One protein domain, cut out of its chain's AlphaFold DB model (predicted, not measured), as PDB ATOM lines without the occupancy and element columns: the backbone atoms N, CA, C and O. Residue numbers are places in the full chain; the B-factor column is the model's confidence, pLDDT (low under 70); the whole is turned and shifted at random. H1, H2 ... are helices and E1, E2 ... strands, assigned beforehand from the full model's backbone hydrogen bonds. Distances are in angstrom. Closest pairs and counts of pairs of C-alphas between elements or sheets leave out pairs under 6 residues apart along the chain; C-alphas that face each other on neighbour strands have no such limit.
ATOM      1  N   CYS A  88      46.031 114.126  60.171       88.06
ATOM      2  CA  CYS A  88      46.305 114.292  58.752       88.06
ATOM      3  C   CYS A  88      46.898 112.987  58.221       88.06
ATOM      4  O   CYS A  88      47.945 112.546  58.702       88.06
ATOM      5  N   ALA A  89      46.235 112.359  57.254       88.12
ATOM      6  CA  ALA A  89      46.701 111.113  56.667       88.12
ATOM      7  C   ALA A  89      46.600 111.137  55.143       88.12
ATOM      8  O   ALA A  89      45.654 111.676  54.560       88.12
ATOM      9  N   GLY A  90      47.591 110.532  54.503       85.88
ATOM     10  CA  GLY A  90      47.772 110.545  53.060       85.88
ATOM     11  C   GLY A  90      48.387 109.250  52.551       85.88
ATOM     12  O   GLY A  90      48.734 108.347  53.318       85.88
ATOM     13  N   ASP A  91      48.481 109.169  51.234       82.31
ATOM     14  CA  ASP A  91      49.219 108.153  50.493       82.31
ATOM     15  C   ASP A  91      49.981 108.857  49.360       82.31
ATOM     16  O   ASP A  91      49.850 110.063  49.167       82.31
ATOM     17  N   THR A  92      50.794 108.126  48.605       78.31
ATOM     18  CA  THR A  92      51.596 108.715  47.520       78.31
ATOM     19  C   THR A  92      50.780 109.091  46.280       78.31
ATOM     20  O   THR A  92      51.346 109.607  45.320       78.31
ATOM     21  N   VAL A  93      49.482 108.771  46.242       79.19
ATOM     22  CA  VAL A  93      48.645 108.835  45.032       79.19
ATOM     23  C   VAL A  93      47.614 109.959  45.116       79.19
ATOM     24  O   VAL A  93      47.252 110.552  44.103       79.19
ATOM     25  N   SER A  94      47.128 110.262  46.314       80.44
ATOM     26  CA  SER A  94      46.025 111.180  46.557       80.44
ATOM     27  C   SER A  94      46.393 112.223  47.610       80.44
ATOM     28  O   SER A  94      47.177 111.938  48.516       80.44
ATOM     29  N   PRO A  95      45.818 113.436  47.519       81.25
ATOM     30  CA  PRO A  95      46.136 114.504  48.450       81.25
ATOM     31  C   PRO A  95      45.807 114.102  49.896       81.25
ATOM     32  O   PRO A  95      44.844 113.357  50.138       81.25
ATOM     33  N   PRO A  96      46.572 114.619  50.869       84.50
ATOM     34  CA  PRO A  96      46.351 114.325  52.273       84.50
ATOM     35  C   PRO A  96      44.987 114.852  52.727       84.50
ATOM     36  O   PRO A  96      44.501 115.912  52.308       84.50
ATOM     37  N   ARG A  97      44.348 114.087  53.609       85.69
ATOM     38  CA  ARG A  97      43.032 114.393  54.167       85.69
ATOM     39  C   ARG A  97      43.096 114.403  55.685       85.69
ATOM     40  O   ARG A  97      43.733 113.552  56.299       85.69
ATOM     41  N   THR A  98      42.371 115.340  56.280       87.56
ATOM     42  CA  THR A  98      42.168 115.398  57.727       87.56
ATOM     43  C   THR A  98      40.981 114.531  58.140       87.56
ATOM     44  O   THR A  98      39.879 114.664  57.598       87.56
ATOM     45  N   PHE A  99      41.200 113.666  59.125       88.81
ATOM     46  CA  PHE A  99      40.185 112.848  59.786       88.81
ATOM     47  C   PHE A  99      39.922 113.383  61.190       88.81
ATOM     48  O   PHE A  99      40.790 114.021  61.780       88.81
ATOM     49  N   LEU A 100      38.723 113.123  61.720       88.12
ATOM     50  CA  LEU A 100      38.286 113.611  63.035       88.12
ATOM     51  C   LEU A 100      39.208 113.138  64.164       88.12
ATOM     52  O   LEU A 100      39.513 113.895  65.079       88.12
ATOM     53  N   ASN A 101      39.620 111.873  64.077       88.31
ATOM     54  CA  ASN A 101      40.528 111.183  64.977       88.31
ATOM     55  C   ASN A 101      41.105 109.937  64.285       88.31
ATOM     56  O   ASN A 101      40.732 109.614  63.153       88.31
ATOM     57  N   MET A 102      42.021 109.247  64.969       90.00
ATOM     58  CA  MET A 102      42.674 108.037  64.458       90.00
ATOM     59  C   MET A 102      41.676 106.913  64.138       90.00
ATOM     60  O   MET A 102      41.819 106.244  63.123       90.00
ATOM     61  N   CYS A 103      40.613 106.762  64.936       91.38
ATOM     62  CA  CYS A 103      39.589 105.747  64.679       91.38
ATOM     63  C   CYS A 103      38.869 105.989  63.344       91.38
ATOM     64  O   CYS A 103      38.660 105.058  62.570       91.38
ATOM     65  N   GLU A 104      38.514 107.240  63.034       91.88
ATOM     66  CA  GLU A 104      37.870 107.577  61.757       91.88
ATOM     67  C   GLU A 104      38.796 107.348  60.551       91.88
ATOM     68  O   GLU A 104      38.319 106.993  59.470       91.88
ATOM     69  N   LEU A 105      40.112 107.502  60.729       90.62
ATOM     70  CA  LEU A 105      41.107 107.109  59.728       90.62
ATOM     71  C   LEU A 105      41.111 105.588  59.517       90.62
ATOM     72  O   LEU A 105      41.016 105.127  58.379       90.62
ATOM     73  N   ASP A 106      41.159 104.805  60.592       89.50
ATOM     74  CA  ASP A 106      41.157 103.339  60.519       89.50
ATOM     75  C   ASP A 106      39.862 102.804  59.898       89.50
ATOM     76  O   ASP A 106      39.888 101.929  59.028       89.50
ATOM     77  N   ARG A 107      38.721 103.400  60.260       90.19
ATOM     78  CA  ARG A 107      37.422 103.092  59.659       90.19
ATOM     79  C   ARG A 107      37.417 103.383  58.162       90.19
ATOM     80  O   ARG A 107      36.962 102.556  57.370       90.19
ATOM     81  N   TYR A 108      37.952 104.531  57.752       89.62
ATOM     82  CA  TYR A 108      38.079 104.881  56.340       89.62
ATOM     83  C   TYR A 108      38.986 103.906  55.577       89.62
ATOM     84  O   TYR A 108      38.622 103.466  54.484       89.62
ATOM     85  N   ASN A 109      40.140 103.542  56.138       88.38
ATOM     86  CA  ASN A 109      41.062 102.578  55.534       88.38
ATOM     87  C   ASN A 109      40.410 101.195  55.380       88.38
ATOM     88  O   ASN A 109      40.579 100.516  54.365       88.38
ATOM     89  N   CYS A 110      39.595 100.805  56.360       87.69
ATOM     90  CA  CYS A 110      38.838  99.567  56.312       87.69
ATOM     91  C   CYS A 110      37.834  99.559  55.141       87.69
ATOM     92  O   CYS A 110      37.868  98.633  54.329       87.69
ATOM     93  N   TYR A 111      36.996 100.597  54.994       86.44
ATOM     94  CA  TYR A 111      35.978 100.651  53.928       86.44
ATOM     95  C   TYR A 111      36.559 100.882  52.533       86.44
ATOM     96  O   TYR A 111      36.086 100.305  51.558       86.44
ATOM     97  N   SER A 112      37.561 101.753  52.415       84.19
ATOM     98  CA  SER A 112      38.092 102.163  51.110       84.19
ATOM     99  C   SER A 112      39.017 101.124  50.479       84.19
ATOM    100  O   SER A 112      39.336 101.234  49.299       84.19
ATOM    101  N   GLY A 113      39.497 100.150  51.257       75.81
ATOM    102  CA  GLY A 113      40.555  99.237  50.824       75.81
ATOM    103  C   GLY A 113      41.922  99.912  50.655       75.81
ATOM    104  O   GLY A 113      42.906  99.208  50.435       75.81
ATOM    105  N   ASN A 114      41.994 101.237  50.812       78.19
ATOM    106  CA  ASN A 114      43.216 102.024  50.771       78.19
ATOM    107  C   ASN A 114      43.852 102.076  52.161       78.19
ATOM    108  O   ASN A 114      43.172 101.992  53.180       78.19
ATOM    109  N   SER A 115      45.172 102.228  52.201       80.44
ATOM    110  CA  SER A 115      45.930 102.333  53.451       80.44
ATOM    111  C   SER A 115      46.546 103.722  53.544       80.44
ATOM    112  O   SER A 115      47.692 103.926  53.147       80.44
ATOM    113  N   LYS A 116      45.770 104.694  54.031       86.31
ATOM    114  CA  LYS A 116      46.306 106.016  54.367       86.31
ATOM    115  C   LYS A 116      47.047 105.927  55.689       86.31
ATOM    116  O   LYS A 116      46.534 105.357  56.651       86.31
ATOM    117  N   SER A 117      48.234 106.513  55.742       83.50
ATOM    118  CA  SER A 117      49.043 106.571  56.960       83.50
ATOM    119  C   SER A 117      49.144 108.012  57.463       83.50
ATOM    120  O   SER A 117      49.036 108.938  56.650       83.50
ATOM    121  N   PRO A 118      49.315 108.227  58.780       81.62
ATOM    122  CA  PRO A 118      49.576 109.554  59.320       81.62
ATOM    123  C   PRO A 118      50.780 110.179  58.617       81.62
ATOM    124  O   PRO A 118      51.859 109.587  58.567       81.62
ATOM    125  N   PHE A 119      50.584 111.366  58.053       73.69
ATOM    126  CA  PHE A 119      51.574 111.997  57.193       73.69
ATOM    127  C   PHE A 119      52.364 113.045  57.982       73.69
ATOM    128  O   PHE A 119      51.805 114.028  58.463       73.69
ATOM    129  N   LEU A 120      53.673 112.829  58.133       62.81
ATOM    130  CA  LEU A 120      54.598 113.717  58.862       62.81
ATOM    131  C   LEU A 120      55.754 114.212  57.983       62.81
ATOM    132  O   LEU A 120      56.741 114.743  58.486       62.81
ATOM    133  N   GLN A 121      55.671 114.002  56.670       55.88
ATOM    134  CA  GLN A 121      56.873 113.931  55.844       55.88
ATOM    135  C   GLN A 121      57.296 115.285  55.239       55.88
ATOM    136  O   GLN A 121      58.467 115.457  54.903       55.88
ATOM    137  N   ASN A 122      56.399 116.285  55.156       57.81
ATOM    138  CA  ASN A 122      56.706 117.573  54.522       57.81
ATOM    139  C   ASN A 122      55.760 118.719  54.945       57.81
ATOM    140  O   ASN A 122      54.544 118.560  55.042       57.81
ATOM    141  N   LEU A 123      56.334 119.919  55.125       61.00
ATOM    142  CA  LEU A 123      55.643 121.159  55.528       61.00
ATOM    143  C   LEU A 123      54.533 121.600  54.560       61.00
ATOM    144  O   LEU A 123      53.535 122.160  55.005       61.00
ATOM    145  N   CYS A 124      54.693 121.355  53.254       57.53
ATOM    146  CA  CYS A 124      53.713 121.760  52.238       57.53
ATOM    147  C   CYS A 124      52.386 120.998  52.398       57.53
ATOM    148  O   CYS A 124      51.312 121.592  52.378       57.53
ATOM    149  N   GLU A 125      52.471 119.695  52.662       63.50
ATOM    150  CA  GLU A 125      51.306 118.837  52.894       63.50
ATOM    151  C   GLU A 125      50.692 119.048  54.278       63.50
ATOM    152  O   GLU A 125      49.471 119.004  54.451       63.50
ATOM    153  N   LEU A 126      51.530 119.403  55.253       66.19
ATOM    154  CA  LEU A 126      51.083 119.831  56.572       66.19
ATOM    155  C   LEU A 126      50.265 121.132  56.490       66.19
ATOM    156  O   LEU A 126      49.248 121.263  57.169       66.19
ATOM    157  N   LEU A 127      50.642 122.063  55.603       70.88
ATOM    158  CA  LEU A 127      49.890 123.294  55.346       70.88
ATOM    159  C   LEU A 127      48.498 122.998  54.767       70.88
ATOM    160  O   LEU A 127      47.515 123.595  55.203       70.88
ATOM    161  N   THR A 128      48.395 122.051  53.829       74.19
ATOM    162  CA  THR A 128      47.111 121.619  53.254       74.19
ATOM    163  C   THR A 128      46.174 121.073  54.333       74.19
ATOM    164  O   THR A 128      44.995 121.431  54.371       74.19
ATOM    165  N   CYS A 129      46.697 120.270  55.261       73.88
ATOM    166  CA  CYS A 129      45.921 119.763  56.393       73.88
ATOM    167  C   CYS A 129      45.540 120.857  57.404       73.88
ATOM    168  O   CYS A 129      44.407 120.884  57.882       73.88
ATOM    169  N   LEU A 130      46.428 121.816  57.682       75.38
ATOM    170  CA  LEU A 130      46.110 122.955  58.551       75.38
ATOM    171  C   LEU A 130      45.004 123.848  57.970       75.38
ATOM    172  O   LEU A 130      44.141 124.314  58.713       75.38
ATOM    173  N   LEU A 131      44.989 124.058  56.651       77.75
ATOM    174  CA  LEU A 131      43.921 124.806  55.982       77.75
ATOM    175  C   LEU A 131      42.568 124.087  56.094       77.75
ATOM    176  O   LEU A 131      41.568 124.732  56.410       77.75
ATOM    177  N   GLN A 132      42.537 122.757  55.937       74.06
ATOM    178  CA  GLN A 132      41.314 121.962  56.125       74.06
ATOM    179  C   GLN A 132      40.757 122.064  57.552       74.06
ATOM    180  O   GLN A 132      39.541 122.156  57.737       74.06
ATOM    181  N   VAL A 133      41.632 122.058  58.564       73.12
ATOM    182  CA  VAL A 133      41.224 122.266  59.961       73.12
ATOM    183  C   VAL A 133      40.677 123.678  60.147       73.12
ATOM    184  O   VAL A 133      39.599 123.831  60.715       73.12
ATOM    185  N   ARG A 134      41.372 124.703  59.636       74.12
ATOM    186  CA  ARG A 134      40.977 126.109  59.787       74.12
ATOM    187  C   ARG A 134      39.574 126.380  59.250       74.12
ATOM    188  O   ARG A 134      38.793 127.006  59.957       74.12
ATOM    189  N   GLU A 135      39.238 125.905  58.052       65.75
ATOM    190  CA  GLU A 135      37.908 126.140  57.470       65.75
ATOM    191  C   GLU A 135      36.791 125.437  58.244       65.75
ATOM    192  O   GLU A 135      35.729 126.018  58.457       65.75
ATOM    193  N   ARG A 136      37.029 124.213  58.733       63.62
ATOM    194  CA  ARG A 136      36.022 123.493  59.525       63.62
ATOM    195  C   ARG A 136      35.861 124.058  60.930       63.62
ATOM    196  O   ARG A 136      34.737 124.130  61.400       63.62
ATOM    197  N   TYR A 137      36.940 124.463  61.595       65.12
ATOM    198  CA  TYR A 137      36.870 124.959  62.972       65.12
ATOM    199  C   TYR A 137      36.242 126.356  63.059       65.12
ATOM    200  O   TYR A 137      35.465 126.622  63.970       65.12
ATOM    201  N   PHE A 138      36.518 127.240  62.090       58.09
ATOM    202  CA  PHE A 138      35.910 128.578  62.053       58.09
ATOM    203  C   PHE A 138      34.397 128.541  61.805       58.09
ATOM    204  O   PHE A 138      33.684 129.383  62.337       58.09
ATOM    205  N   LEU A 139      33.898 127.554  61.053       56.59
ATOM    206  CA  LEU A 139      32.459 127.361  60.825       56.59
ATOM    207  C   LEU A 139      31.693 126.861  62.063       56.59
ATOM    208  O   LEU A 139      30.475 126.951  62.075       56.59
ATOM    209  N   TRP A 140      32.378 126.330  63.081       49.78
ATOM    210  CA  TRP A 140      31.763 125.892  64.345       49.78
ATOM    211  C   TRP A 140      31.809 126.956  65.455       49.78
ATOM    212  O   TRP A 140      31.193 126.765  66.501       49.78
ATOM    213  N   LEU A 141      32.562 128.043  65.259       54.38
ATOM    214  CA  LEU A 141      32.744 129.129  66.234       54.38
ATOM    215  C   LEU A 141      31.913 130.389  65.920       54.38
ATOM    216  O   LEU A 141      31.948 131.336  66.705       54.38
TER     217      LEU A 141
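This is residues 88 to 141 of the 142 residues of a protein of Timema shepardi (UniProt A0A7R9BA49). A very small two-strand hairpin, E1 and E2, sits in the middle between two helices, with H1 over one side of it and the longer H2 over the other. The last part of H2 and the residues after it, 134 to 141, stick out from this body. The printed part has 54 residues, with the named elements in the order E1, E2, H1, H2; the sheet has the order E1 - E2, antiparallel, and the class is mostly helix. The whole is only just compact, close to loose, with a radius of gyration of the C-alphas of 11.6 A and spans of 34 by 23 by 14 A.

E1, residues 88 to 90, and E2, residues 97 to 99, form an antiparallel hairpin, with 132 degrees between their directions. N 89 and O 97 are within hydrogen-bond range at 2.9 A, as are N 97 and O 89 at 2.9 A. Residues 89 to 90 of E1 also pair, antiparallel, with residues 117 to 118. The closest C-alphas of E2 and H2, residues 123 to 138, are those of Thr 98 and Cys 129, 5.9 A apart. The closest of E1 and H2 are those of Cys 88 and Cys 129, at 6.0 A. The closest of E2 and H1, residues 102 to 112, are those of Phe 99 and Leu 105, at 5.8 A. H1 and H2 are apart. In both H1 and H2 every O i to N i+4 pair is within hydrogen-bond range.

E1 begins at C-alpha 88, (46.305, 114.292, 58.752). H1 is 15.3 A long from first to last C-alpha, beginning at (42.674, 108.037, 64.458). H2 is 22.1 A long and ends at C-alpha 138, (35.910, 128.578, 62.053). E1 measures 7.0 A and E2 6.5 A.

The two C-alphas farthest apart, those of Gly 113 and Leu 141, are 34.5 A apart. The printed part has no cut. The link from E2 to H1 is tight, and those from E1 to E2 and from H1 to H2 are short. The mean pLDDT of the printed part is 77.0, and residues 120 to 126 and 135 to 141 are under 70.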